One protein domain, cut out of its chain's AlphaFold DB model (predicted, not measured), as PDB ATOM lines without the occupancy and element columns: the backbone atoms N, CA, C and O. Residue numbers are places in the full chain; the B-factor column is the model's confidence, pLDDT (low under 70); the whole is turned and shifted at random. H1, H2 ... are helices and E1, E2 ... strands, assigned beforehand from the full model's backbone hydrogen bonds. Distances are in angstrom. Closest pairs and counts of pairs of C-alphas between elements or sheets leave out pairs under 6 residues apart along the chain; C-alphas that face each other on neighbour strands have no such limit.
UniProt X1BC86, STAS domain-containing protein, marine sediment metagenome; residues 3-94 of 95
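What this domain is: This is residues 3 to 94 of the 95 residues of the protein "STAS domain-containing protein" of marine sediment metagenome (UniProt X1BC86). A small parallel sheet of three strands has H2 on one face and the first part of the long helix H4 on the other, and residues 82 to 94, of which 82 to 92 belong to H4, stick out as an arm. H3 is set off from the sheet, and the short H1 lies near H2. The printed part has 92 residues with four named helices and three named strands, in the order H1 E1 H2 E2 H3 E3 H4, and is mostly helix; the sheet runs E1 E2 E3. It is elongated, spanning 50 by 25 by 23 A, and only just loose, close to compact, with a radius of gyration of the C-alphas of 15.0 A.

How they stand to each other: H1, residues 3 to 6, is close to but not clearly touching H2, residues 23 to 38; the closest C-alphas are those of Leu 4 and Val 36, 7.8 A apart. E1, residues 11 to 14, is an edge strand and the parallel neighbour of the inner strand E2, residues 43 to 46, at 19 degrees; N 13 and O 44 are within hydrogen-bond range at 2.9 A. H2 is on the sheet, and its closest C-alphas with E2 are those of Arg 33 and Met 43, 6.5 A apart. H3, residues 50 to 58, is not on the sheet and is apart from H2. E3, residues 66 to 68, the other edge strand, is parallel to E2 at 34 degrees, with N 45 and O 66 at 2.9 A. E1, H2, E2 and E2, H3, E3 are strand-helix-strand units, two parallel neighbour strands with a helix between, each with a right-handed crossover. H4, residues 71 to 92, is on the sheet at a height of 12.4 A, runs along the strands at 21 degrees to E2 on the local plane, and lies over E2 and only just not over E1, on which 2 of its C-alphas fall. Its closest C-alphas with E3 are those of Thr 68 and Ala 74, 5.8 A apart. With H4 on one face and H2 on the other, the sheet makes three layers. In H2, H3 and H4 every O i to N i+4 pair is within hydrogen-bond range; H1 is too short for such a pair.

Where its parts are: H1 begins at C-alpha 3, (37.048, -47.223, -34.766), and measures 5.3 A. E1 measures 9.8 A, H2 22.4 A, E2 10.0 A, H3 12.1 A and E3 7.2 A. H4 measures 32.7 A, from C-alpha 71 at (20.440, -32.423, -37.206) to C-alpha 92 at (23.139, -42.689, -6.303).

The domain as a whole: The two C-alphas farthest apart are those of Gly 19 and Arg 94, 50.6 A. Without residues 82 to 94, which stand free, the body spans 33 by 25 by 21 A. The printed part has no cut, and no link is long. The mean pLDDT of the printed part is 89.7; residues 3 to 6 and 86 to 94 are under 70.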
ATOM      1  N   ASP A   3      36.803 -48.439 -35.572       56.81
ATOM      2  CA  ASP A   3      37.048 -47.223 -34.766       56.81
ATOM      3  C   ASP A   3      35.938 -46.928 -33.737       56.81
ATOM      4  O   ASP A   3      36.200 -46.372 -32.671       56.81
ATOM      5  N   LEU A   4      34.695 -47.349 -34.010       55.75
ATOM      6  CA  LEU A   4      33.566 -47.154 -33.088       55.75
ATOM      7  C   LEU A   4      33.687 -47.996 -31.809       55.75
ATOM      8  O   LEU A   4      33.050 -47.675 -30.807       55.75
ATOM      9  N   GLU A   5      34.484 -49.064 -31.838       58.06
ATOM     10  CA  GLU A   5      34.726 -49.907 -30.665       58.06
ATOM     11  C   GLU A   5      35.795 -49.307 -29.741       58.06
ATOM     12  O   GLU A   5      35.758 -49.531 -28.534       58.06
ATOM     13  N   GLN A   6      36.711 -48.498 -30.285       62.72
ATOM     14  CA  GLN A   6      37.798 -47.875 -29.521       62.72
ATOM     15  C   GLN A   6      37.350 -46.597 -28.799       62.72
ATOM     16  O   GLN A   6      37.842 -46.299 -27.711       62.72
ATOM     17  N   SER A   7      36.378 -45.870 -29.359       73.38
ATOM     18  CA  SER A   7      35.761 -44.700 -28.722       73.38
ATOM     19  C   SER A   7      34.254 -44.642 -29.008       73.38
ATOM     20  O   SER A   7      33.821 -43.960 -29.947       73.38
ATOM     21  N   PRO A   8      33.433 -45.349 -28.211       77.62
ATOM     22  CA  PRO A   8      31.989 -45.374 -28.393       77.62
ATOM     23  C   PRO A   8      31.396 -43.967 -28.339       77.62
ATOM     24  O   PRO A   8      31.509 -43.286 -27.322       77.62
ATOM     25  N   SER A   9      30.741 -43.554 -29.422       89.94
ATOM     26  CA  SER A   9      30.093 -42.246 -29.553       89.94
ATOM     27  C   SER A   9      28.647 -42.413 -30.005       89.94
ATOM     28  O   SER A   9      28.320 -43.378 -30.703       89.94
ATOM     29  N   ASP A  10      27.792 -41.472 -29.619       94.81
ATOM     30  CA  ASP A  10      26.451 -41.376 -30.185       94.81
ATOM     31  C   ASP A  10      26.514 -40.949 -31.659       94.81
ATOM     32  O   ASP A  10      27.447 -40.269 -32.092       94.81
ATOM     33  N   ILE A  11      25.526 -41.371 -32.450       95.88
ATOM     34  CA  ILE A  11      25.503 -41.173 -33.903       95.88
ATOM     35  C   ILE A  11      24.236 -40.434 -34.328       95.88
ATOM     36  O   ILE A  11      23.121 -40.878 -34.059       95.88
ATOM     37  N   VAL A  12      24.417 -39.362 -35.101       97.75
ATOM     38  CA  VAL A  12      23.355 -38.713 -35.877       97.75
ATOM     39  C   VAL A  12      23.584 -39.005 -37.354       97.75
ATOM     40  O   VAL A  12      24.644 -38.694 -37.896       97.75
ATOM     41  N   LEU A  13      22.591 -39.595 -38.018       97.69
ATOM     42  CA  LEU A  13      22.639 -39.895 -39.445       97.69
ATOM     43  C   LEU A  13      21.650 -38.988 -40.189       97.69
ATOM     44  O   LEU A  13      20.443 -39.075 -39.979       97.69
ATOM     45  N   ASN A  14      22.169 -38.101 -41.040       98.31
ATOM     46  CA  ASN A  14      21.378 -37.124 -41.793       98.31
ATOM     47  C   ASN A  14      20.915 -37.703 -43.141       98.31
ATOM     48  O   ASN A  14      21.740 -38.069 -43.979       98.31
ATOM     49  N   PHE A  15      19.595 -37.767 -43.348       98.25
ATOM     50  CA  PHE A  15      18.944 -38.315 -44.543       98.25
ATOM     51  C   PHE A  15      18.475 -37.251 -45.545       98.25
ATOM     52  O   PHE A  15      17.871 -37.612 -46.553       98.25
ATOM     53  N   SER A  16      18.800 -35.970 -45.346       97.81
ATOM     54  CA  SER A  16      18.373 -34.868 -46.229       97.81
ATOM     55  C   SER A  16      18.699 -35.096 -47.711       97.81
ATOM     56  O   SER A  16      17.915 -34.726 -48.582       97.81
ATOM     57  N   ALA A  17      19.821 -35.758 -48.012       97.44
ATOM     58  CA  ALA A  17      20.244 -36.092 -49.374       97.44
ATOM     59  C   ALA A  17      19.814 -37.499 -49.848       97.44
ATOM     60  O   ALA A  17      20.151 -37.914 -50.959       97.44
ATOM     61  N   VAL A  18      19.093 -38.267 -49.027       96.56
ATOM     62  CA  VAL A  18      18.724 -39.660 -49.313       96.56
ATOM     63  C   VAL A  18      17.323 -39.717 -49.915       96.56
ATOM     64  O   VAL A  18      16.324 -39.624 -49.210       96.56
ATOM     65  N   GLY A  19      17.228 -39.926 -51.228       95.81
ATOM     66  CA  GLY A  19      15.938 -40.096 -51.911       95.81
ATOM     67  C   GLY A  19      15.334 -41.500 -51.787       95.81
ATOM     68  O   GLY A  19      14.122 -41.667 -51.843       95.81
ATOM     69  N   PHE A  20      16.160 -42.532 -51.613       94.50
ATOM     70  CA  PHE A  20      15.705 -43.921 -51.641       94.50
ATOM     71  C   PHE A  20      16.599 -44.823 -50.792       94.50
ATOM     72  O   PHE A  20      17.808 -44.610 -50.708       94.50
ATOM     73  N   ILE A  21      16.006 -45.865 -50.209       95.38
ATOM     74  CA  ILE A  21      16.719 -46.931 -49.503       95.38
ATOM     75  C   ILE A  21      16.250 -48.289 -50.025       95.38
ATOM     76  O   ILE A  21      15.063 -48.502 -50.252       95.38
ATOM     77  N   ASN A  22      17.184 -49.221 -50.204       95.44
ATOM     78  CA  ASN A  22      16.873 -50.602 -50.567       95.44
ATOM     79  C   ASN A  22      17.173 -51.567 -49.406       95.44
ATOM     80  O   ASN A  22      17.594 -51.166 -48.318       95.44
ATOM     81  N   SER A  23      16.989 -52.864 -49.647       95.50
ATOM     82  CA  SER A  23      17.250 -53.924 -48.665       95.50
ATOM     83  C   SER A  23      18.697 -53.951 -48.161       95.50
ATOM     84  O   SER A  23      18.936 -54.218 -46.984       95.50
ATOM     85  N   THR A  24      19.669 -53.630 -49.017       97.25
ATOM     86  CA  THR A  24      21.086 -53.561 -48.644       97.25
ATOM     87  C   THR A  24      21.338 -52.384 -47.704       97.25
ATOM     88  O   THR A  24      21.946 -52.591 -46.653       97.25
ATOM     89  N   ASN A  25      20.814 -51.189 -48.005       96.00
ATOM     90  CA  ASN A  25      20.892 -50.036 -47.097       96.00
ATOM     91  C   ASN A  25      20.256 -50.358 -45.736       96.00
ATOM     92  O   ASN A  25      20.871 -50.128 -44.697       96.00
ATOM     93  N   ILE A  26      19.059 -50.952 -45.739       95.56
ATOM     94  CA  ILE A  26      18.343 -51.360 -44.523       95.56
ATOM     95  C   ILE A  26      19.178 -52.344 -43.697       95.56
ATOM     96  O   ILE A  26      19.347 -52.160 -42.493       95.56
ATOM     97  N   SER A  27      19.751 -53.370 -44.334       96.19
ATOM     98  CA  SER A  27      20.580 -54.360 -43.638       96.19
ATOM     99  C   SER A  27      21.812 -53.730 -42.980       96.19
ATOM    100  O   SER A  27      22.193 -54.127 -41.877       96.19
ATOM    101  N   GLN A  28      22.408 -52.717 -43.616       96.31
ATOM    102  CA  GLN A  28      23.541 -51.976 -43.066       96.31
ATOM    103  C   GLN A  28      23.120 -51.079 -41.900       96.31
ATOM    104  O   GLN A  28      23.797 -51.085 -40.876       96.31
ATOM    105  N   LEU A  29      21.981 -50.386 -41.998       96.19
ATOM    106  CA  LEU A  29      21.433 -49.583 -40.899       96.19
ATOM    107  C   LEU A  29      21.138 -50.438 -39.662       96.19
ATOM    108  O   LEU A  29      21.473 -50.050 -38.546       96.19
ATOM    109  N   LEU A  30      20.574 -51.634 -39.849       96.25
ATOM    110  CA  LEU A  30      20.317 -52.573 -38.754       96.25
ATOM    111  C   LEU A  30      21.612 -53.066 -38.094       96.25
ATOM    112  O   LEU A  30      21.683 -53.158 -36.867       96.25
ATOM    113  N   ARG A  31      22.647 -53.359 -38.891       95.88
ATOM    114  CA  ARG A  31      23.973 -53.734 -38.376       95.88
ATOM    115  C   ARG A  31      24.612 -52.586 -37.601       95.88
ATOM    116  O   ARG A  31      25.060 -52.810 -36.483       95.88
ATOM    117  N   LEU A  32      24.587 -51.371 -38.152       94.69
ATOM    118  CA  LEU A  32      25.132 -50.181 -37.500       94.69
ATOM    119  C   LEU A  32      24.433 -49.914 -36.165       94.69
ATOM    120  O   LEU A  32      25.102 -49.774 -35.146       94.69
ATOM    121  N   ARG A  33      23.097 -49.953 -36.140       94.88
ATOM    122  CA  ARG A  33      22.319 -49.821 -34.904       94.88
ATOM    123  C   ARG A  33      22.716 -50.863 -33.866       94.88
ATOM    124  O   ARG A  33      22.848 -50.529 -32.693       94.88
ATOM    125  N   LYS A  34      22.889 -52.125 -34.276       94.69
ATOM    126  CA  LYS A  34      23.315 -53.195 -33.367       94.69
ATOM    127  C   LYS A  34      24.678 -52.878 -32.751       94.69
ATOM    128  O   LYS A  34      24.812 -52.999 -31.538       94.69
ATOM    129  N   THR A  35      25.649 -52.446 -33.554       93.56
ATOM    130  CA  THR A  35      26.983 -52.051 -33.076       93.56
ATOM    131  C   THR A  35      26.900 -50.887 -32.089       93.56
ATOM    132  O   THR A  35      27.380 -51.007 -30.964       93.56
ATOM    133  N   VAL A  36      26.204 -49.807 -32.449       93.31
ATOM    134  CA  VAL A  36      26.028 -48.618 -31.595       93.31
ATOM    135  C   VAL A  36      25.353 -48.975 -30.267       93.31
ATOM    136  O   VAL A  36      25.864 -48.660 -29.193       93.31
ATOM    137  N   SER A  37      24.252 -49.727 -30.322       92.44
ATOM    138  CA  SER A  37      23.517 -50.150 -29.128       92.44
ATOM    139  C   SER A  37      24.325 -51.108 -28.247       92.44
ATOM    140  O   SER A  37      24.255 -51.009 -27.024       92.44
ATOM    141  N   SER A  38      25.137 -51.995 -28.838       93.06
ATOM    142  CA  SER A  38      26.019 -52.889 -28.073       93.06
ATOM    143  C   SER A  38      27.088 -52.136 -27.281       93.06
ATOM    144  O   SER A  38      27.485 -52.584 -26.208       93.06
ATOM    145  N   ALA A  39      27.472 -50.947 -27.750       91.50
ATOM    146  CA  ALA A  39      28.382 -50.046 -27.056       91.50
ATOM    147  C   ALA A  39      27.669 -49.099 -26.065       91.50
ATOM    148  O   ALA A  39      28.287 -48.160 -25.562       91.50
ATOM    149  N   LYS A  40      26.375 -49.333 -25.783       91.50
ATOM    150  CA  LYS A  40      25.497 -48.472 -24.965       91.50
ATOM    151  C   LYS A  40      25.434 -47.024 -25.467       91.50
ATOM    152  O   LYS A  40      25.311 -46.096 -24.676       91.50
ATOM    153  N   ARG A  41      25.532 -46.844 -26.783       93.44
ATOM    154  CA  ARG A  41      25.390 -45.553 -27.456       93.44
ATOM    155  C   ARG A  41      24.076 -45.477 -28.208       93.44
ATOM    156  O   ARG A  41      23.406 -46.492 -28.436       93.44
ATOM    157  N   ARG A  42      23.698 -44.259 -28.576       94.62
ATOM    158  CA  ARG A  42      22.450 -43.935 -29.262       94.62
ATOM    159  C   ARG A  42      22.683 -43.645 -30.737       94.62
ATOM    160  O   ARG A  42      23.731 -43.150 -31.138       94.62
ATOM    161  N   MET A  43      21.680 -43.955 -31.551       96.50
ATOM    162  CA  MET A  43      21.665 -43.660 -32.981       96.50
ATOM    163  C   MET A  43      20.340 -42.992 -33.339       96.50
ATOM    164  O   MET A  43      19.287 -43.593 -33.129       96.50
ATOM    165  N   ILE A  44      20.405 -41.791 -33.915       98.00
ATOM    166  CA  ILE A  44      19.245 -41.006 -34.353       98.00
ATOM    167  C   ILE A  44      19.336 -40.765 -35.860       98.00
ATOM    168  O   ILE A  44      20.392 -40.402 -36.381       98.00
ATOM    169  N   LEU A  45      18.227 -40.962 -36.568       98.25
ATOM    170  CA  LEU A  45      18.075 -40.617 -37.979       98.25
ATOM    171  C   LEU A  45      17.336 -39.279 -38.074       98.25
ATOM    172  O   LEU A  45      16.297 -39.099 -37.448       98.25
ATOM    173  N   CYS A  46      17.833 -38.337 -38.864       98.50
ATOM    174  CA  CYS A  46      17.200 -37.026 -39.030       98.50
ATOM    175  C   CYS A  46      16.987 -36.689 -40.504       98.50
ATOM    176  O   CYS A  46      17.594 -37.322 -41.370       98.50
ATOM    177  N   ASP A  47      16.112 -35.720 -40.788       98.56
ATOM    178  CA  ASP A  47      15.787 -35.273 -42.150       98.56
ATOM    179  C   ASP A  47      15.296 -36.412 -43.073       98.56
ATOM    180  O   ASP A  47      15.589 -36.459 -44.269       98.56
ATOM    181  N   VAL A  48      14.540 -37.372 -42.525       98.06
ATOM    182  CA  VAL A  48      13.970 -38.476 -43.312       98.06
ATOM    183  C   VAL A  48      12.756 -37.977 -44.093       98.06
ATOM    184  O   VAL A  48      11.709 -37.677 -43.521       98.06
ATOM    185  N   ASN A  49      12.875 -37.913 -45.420       97.69
ATOM    186  CA  ASN A  49      11.762 -37.506 -46.278       97.69
ATOM    187  C   ASN A  49      10.626 -38.549 -46.312       97.69
ATOM    188  O   ASN A  49      10.790 -39.714 -45.948       97.69
ATOM    189  N   SER A  50       9.461 -38.139 -46.820       96.69
ATOM    190  CA  SER A  50       8.247 -38.966 -46.855       96.69
ATOM    191  C   SER A  50       8.398 -40.261 -47.659       96.69
ATOM    192  O   SER A  50       7.759 -41.260 -47.328       96.69
ATOM    193  N   GLN A  51       9.233 -40.270 -48.704       96.00
ATOM    194  CA  GLN A  51       9.458 -41.456 -49.532       96.00
ATOM    195  C   GLN A  51      10.221 -42.528 -48.750       96.00
ATOM    196  O   GLN A  51       9.785 -43.678 -48.683       96.00
ATOM    197  N   VAL A  52      11.325 -42.143 -48.111       96.94
ATOM    198  CA  VAL A  52      12.111 -43.035 -47.252       96.94
ATOM    199  C   VAL A  52      11.301 -43.449 -46.022       96.94
ATOM    200  O   VAL A  52      11.295 -44.628 -45.667       96.94
ATOM    201  N   TRP A  53      10.549 -42.522 -45.420       96.81
ATOM    202  CA  TRP A  53       9.653 -42.815 -44.301       96.81
ATOM    203  C   TRP A  53       8.614 -43.886 -44.651       96.81
ATOM    204  O   TRP A  53       8.425 -44.830 -43.889       96.81
ATOM    205  N   GLY A  54       7.987 -43.795 -45.828       96.25
ATOM    206  CA  GLY A  54       7.027 -44.796 -46.297       96.25
ATOM    207  C   GLY A  54       7.632 -46.199 -46.395       96.25
ATOM    208  O   GLY A  54       6.998 -47.171 -45.990       96.25
ATOM    209  N   ILE A  55       8.881 -46.310 -46.857       94.94
ATOM    210  CA  ILE A  55       9.602 -47.592 -46.909       94.94
ATOM    211  C   ILE A  55       9.843 -48.132 -45.493       94.94
ATOM    212  O   ILE A  55       9.596 -49.313 -45.235       94.94
ATOM    213  N   LEU A  56      10.293 -47.284 -44.564       95.00
ATOM    214  CA  LEU A  56      10.528 -47.672 -43.170       95.00
ATOM    215  C   LEU A  56       9.236 -48.124 -42.480       95.00
ATOM    216  O   LEU A  56       9.245 -49.138 -41.791       95.00
ATOM    217  N   LEU A  57       8.119 -47.438 -42.728       95.62
ATOM    218  CA  LEU A  57       6.816 -47.791 -42.169       95.62
ATOM    219  C   LEU A  57       6.306 -49.139 -42.699       95.62
ATOM    220  O   LEU A  57       5.911 -50.000 -41.921       95.62
ATOM    221  N   VAL A  58       6.348 -49.353 -44.020       94.56
ATOM    222  CA  VAL A  58       5.901 -50.617 -44.642       94.56
ATOM    223  C   VAL A  58       6.737 -51.805 -44.164       94.56
ATOM    224  O   VAL A  58       6.232 -52.919 -44.048       94.56
ATOM    225  N   THR A  59       8.013 -51.572 -43.867       88.75
ATOM    226  CA  THR A  59       8.928 -52.603 -43.363       88.75
ATOM    227  C   THR A  59       8.898 -52.762 -41.839       88.75
ATOM    228  O   THR A  59       9.546 -53.673 -41.325       88.75
ATOM    229  N   GLY A  60       8.146 -51.928 -41.110       91.62
ATOM    230  CA  GLY A  60       8.055 -51.966 -39.644       91.62
ATOM    231  C   GLY A  60       9.312 -51.463 -38.921       91.62
ATOM    232  O   GLY A  60       9.554 -51.814 -37.763       91.62
ATOM    233  N   LEU A  61      10.161 -50.701 -39.614       93.38
ATOM    234  CA  LEU A  61      11.436 -50.199 -39.103       93.38
ATOM    235  C   LEU A  61      11.310 -48.867 -38.357       93.38
ATOM    236  O   LEU A  61      12.255 -48.463 -37.682       93.38
ATOM    237  N   GLU A  62      10.156 -48.207 -38.419       93.75
ATOM    238  CA  GLU A  62       9.867 -46.967 -37.693       93.75
ATOM    239  C   GLU A  62       9.989 -47.138 -36.174       93.75
ATOM    240  O   GLU A  62      10.373 -46.214 -35.472       93.75
ATOM    241  N   LYS A  63       9.715 -48.343 -35.662       93.25
ATOM    242  CA  LYS A  63       9.835 -48.680 -34.231       93.25
ATOM    243  C   LYS A  63      11.251 -49.047 -33.805       93.25
ATOM    244  O   LYS A  63      11.520 -49.217 -32.618       93.25
ATOM    245  N   ILE A  64      12.135 -49.263 -34.771       94.31
ATOM    246  CA  ILE A  64      13.489 -49.745 -34.517       94.31
ATOM    247  C   ILE A  64      14.427 -48.560 -34.299       94.31
ATOM    248  O   ILE A  64      15.285 -48.615 -33.415       94.31
ATOM    249  N   PHE A  65      14.269 -47.494 -35.075       95.31
ATOM    250  CA  PHE A  65      15.128 -46.317 -35.022       95.31
ATOM    251  C   PHE A  65      14.459 -45.152 -34.291       95.31
ATOM    252  O   PHE A  65      13.239 -45.072 -34.202       95.31
ATOM    253  N   GLU A  66      15.283 -44.244 -33.778       96.00
ATOM    254  CA  GLU A  66      14.839 -42.949 -33.276       96.00
ATOM    255  C   GLU A  66      14.949 -41.912 -34.397       96.00
ATOM    256  O   GLU A  66      15.904 -41.950 -35.179       96.00
ATOM    257  N   PHE A  67      13.976 -41.001 -34.480       97.69
ATOM    258  CA  PHE A  67      13.883 -40.026 -35.561       97.69
ATOM    259  C   PHE A  67      13.691 -38.602 -35.045       97.69
ATOM    260  O   PHE A  67      12.940 -38.380 -34.096       97.69
ATOM    261  N   THR A  68      14.301 -37.632 -35.725       98.44
ATOM    262  CA  THR A  68      14.076 -36.194 -35.500       98.44
ATOM    263  C   THR A  68      13.868 -35.449 -36.817       98.44
ATOM    264  O   THR A  68      14.135 -35.972 -37.901       98.44
ATOM    265  N   SER A  69      13.383 -34.209 -36.726       97.44
ATOM    266  CA  SER A  69      13.169 -33.339 -37.887       97.44
ATOM    267  C   SER A  69      14.466 -32.971 -38.594       97.44
ATOM    268  O   SER A  69      14.494 -32.959 -39.815       97.44
ATOM    269  N   ASP A  70      15.524 -32.701 -37.833       98.25
ATOM    270  CA  ASP A  70      16.769 -32.121 -38.327       98.25
ATOM    271  C   ASP A  70      17.961 -32.482 -37.421       98.25
ATOM    272  O   ASP A  70      17.798 -33.012 -36.311       98.25
ATOM    273  N   VAL A  71      19.168 -32.176 -37.905       98.00
ATOM    274  CA  VAL A  71      20.440 -32.423 -37.206       98.00
ATOM    275  C   VAL A  71      20.530 -31.684 -35.869       98.00
ATOM    276  O   VAL A  71      21.044 -32.241 -34.900       98.00
ATOM    277  N   THR A  72      20.042 -30.445 -35.789       98.12
ATOM    278  CA  THR A  72      20.133 -29.627 -34.568       98.12
ATOM    279  C   THR A  72      19.304 -30.256 -33.460       98.12
ATOM    280  O   THR A  72      19.795 -30.450 -32.348       98.12
ATOM    281  N   THR A  73      18.073 -30.647 -33.789       98.19
ATOM    282  CA  THR A  73      17.181 -31.362 -32.876       98.19
ATOM    283  C   THR A  73      17.804 -32.685 -32.433       98.19
ATOM    284  O   THR A  73      17.834 -32.956 -31.237       98.19
ATOM    285  N   ALA A  74      18.384 -33.469 -33.354       98.25
ATOM    286  CA  ALA A  74      19.052 -34.731 -33.014       98.25
ATOM    287  C   ALA A  74      20.192 -34.541 -32.001       98.25
ATOM    288  O   ALA A  74      20.258 -35.248 -30.996       98.25
ATOM    289  N   LEU A  75      21.077 -33.572 -32.244       97.38
ATOM    290  CA  LEU A  75      22.207 -33.287 -31.359       97.38
ATOM    291  C   LEU A  75      21.743 -32.804 -29.982       97.38
ATOM    292  O   LEU A  75      22.277 -33.254 -28.970       97.38
ATOM    293  N   ALA A  76      20.726 -31.941 -29.928       97.19
ATOM    294  CA  ALA A  76      20.147 -31.493 -28.665       97.19
ATOM    295  C   ALA A  76      19.542 -32.662 -27.868       97.19
ATOM    296  O   ALA A  76      19.750 -32.757 -26.659       97.19
ATOM    297  N   THR A  77      18.841 -33.589 -28.533       96.31
ATOM    298  CA  THR A  77      18.288 -34.795 -27.897       96.31
ATOM    299  C   THR A  77      19.378 -35.686 -27.289       96.31
ATOM    300  O   THR A  77      19.151 -36.297 -26.242       96.31
ATOM    301  N   LEU A  78      20.555 -35.771 -27.913       94.94
ATOM    302  CA  LEU A  78      21.693 -36.513 -27.361       94.94
ATOM    303  C   LEU A  78      22.291 -35.794 -26.146       94.94
ATOM    304  O   LEU A  78      22.401 -36.393 -25.079       94.94
ATOM    305  N   GLN A  79      22.575 -34.495 -26.267       92.75
ATOM    306  CA  GLN A  79      23.166 -33.692 -25.187       92.75
ATOM    307  C   GLN A  79      22.307 -33.671 -23.917       92.75
ATOM    308  O   GLN A  79      22.826 -33.762 -22.806       92.75
ATOM    309  N   LEU A  80      20.984 -33.556 -24.068       92.12
ATOM    310  CA  LEU A  80      20.069 -33.554 -22.929       92.12
ATOM    311  C   LEU A  80      20.021 -34.916 -22.228       92.12
ATOM    312  O   LEU A  80      19.975 -34.954 -21.001       92.12
ATOM    313  N   ALA A  81      20.080 -36.021 -22.973       86.75
ATOM    314  CA  ALA A  81      20.097 -37.352 -22.371       86.75
ATOM    315  C   ALA A  81      21.392 -37.625 -21.596       86.75
ATOM    316  O   ALA A  81      21.334 -38.125 -20.476       86.75
ATOM    317  N   GLU A  82      22.548 -37.216 -22.131       82.56
ATOM    318  CA  GLU A  82      23.823 -37.329 -21.410       82.56
ATOM    319  C   GLU A  82      23.805 -36.554 -20.083       82.56
ATOM    320  O   GLU A  82      24.321 -37.034 -19.071       82.56
ATOM    321  N   ALA A  83      23.193 -35.365 -20.059       75.69
ATOM    322  CA  ALA A  83      23.062 -34.571 -18.839       75.69
ATOM    323  C   ALA A  83      22.200 -35.278 -17.772       75.69
ATOM    324  O   ALA A  83      22.549 -35.263 -16.590       75.69
ATOM    325  N   GLN A  84      21.113 -35.940 -18.183       74.31
ATOM    326  CA  GLN A  84      20.212 -36.675 -17.284       74.31
ATOM    327  C   GLN A  84      20.850 -37.947 -16.709       74.31
ATOM    328  O   GLN A  84      20.680 -38.245 -15.520       74.31
ATOM    329  N   ASP A  85      21.621 -38.670 -17.522       72.88
ATOM    330  CA  ASP A  85      22.348 -39.866 -17.086       72.88
ATOM    331  C   ASP A  85      23.399 -39.512 -16.019       72.88
ATOM    332  O   ASP A  85      23.538 -40.200 -15.005       72.88
ATOM    333  N   GLN A  86      24.092 -38.380 -16.187       69.75
ATOM    334  CA  GLN A  86      25.075 -37.894 -15.215       69.75
ATOM    335  C   GLN A  86      24.442 -37.419 -13.902       69.75
ATOM    336  O   GLN A  86      25.016 -37.630 -12.831       69.75
ATOM    337  N   GLU A  87      23.279 -36.770 -13.956       68.94
ATOM    338  CA  GLU A  87      22.580 -36.298 -12.758       68.94
ATOM    339  C   GLU A  87      22.024 -37.467 -11.931       68.94
ATOM    340  O   GLU A  87      22.182 -37.491 -10.709       68.94
ATOM    341  N   THR A  88      21.499 -38.499 -12.596       65.50
ATOM    342  CA  THR A  88      21.017 -39.732 -11.953       65.50
ATOM    343  C   THR A  88      22.143 -40.478 -11.227       65.50
ATOM    344  O   THR A  88      21.957 -40.923 -10.092       65.50
ATOM    345  N   GLN A  89      23.334 -40.545 -11.833       62.62
ATOM    346  CA  GLN A  89      24.509 -41.200 -11.250       62.62
ATOM    347  C   GLN A  89      25.036 -40.474  -9.994       62.62
ATOM    348  O   GLN A  89      25.434 -41.104  -9.017       62.62
ATOM    349  N   ARG A  90      24.988 -39.135  -9.966       63.69
ATOM    350  CA  ARG A  90      25.450 -38.332  -8.813       63.69
ATOM    351  C   ARG A  90      24.559 -38.454  -7.580       63.69
ATOM    352  O   ARG A  90      25.037 -38.247  -6.465       63.69
ATOM    353  N   VAL A  91      23.270 -38.733  -7.769       68.44
ATOM    354  CA  VAL A  91      22.325 -38.933  -6.659       68.44
ATOM    355  C   VAL A  91      22.518 -40.310  -6.020       68.44
ATOM    356  O   VAL A  91      22.370 -40.432  -4.808       68.44
ATOM    357  N   THR A  92      22.904 -41.323  -6.801       63.03
ATOM    358  CA  THR A  92      23.139 -42.689  -6.303       63.03
ATOM    359  C   THR A  92      24.472 -42.845  -5.569       63.03
ATOM    360  O   THR A  92      24.513 -43.555  -4.577       63.03
ATOM    361  N   ASP A  93      25.529 -42.131  -5.970       64.62
ATOM    362  CA  ASP A  93      26.844 -42.186  -5.295       64.62
ATOM    363  C   ASP A  93      26.894 -41.450  -3.934       64.62
ATOM    364  O   ASP A  93      27.908 -41.487  -3.235       64.62
ATOM    365  N   ARG A  94      25.825 -40.737  -3.548       58.44
ATOM    366  CA  ARG A  94      25.729 -39.991  -2.275       58.44
ATOM    367  C   ARG A  94      24.933 -40.714  -1.175       58.44
ATOM    368  O   ARG A  94      24.732 -40.114  -0.117       58.44
TER     369      ARG A  94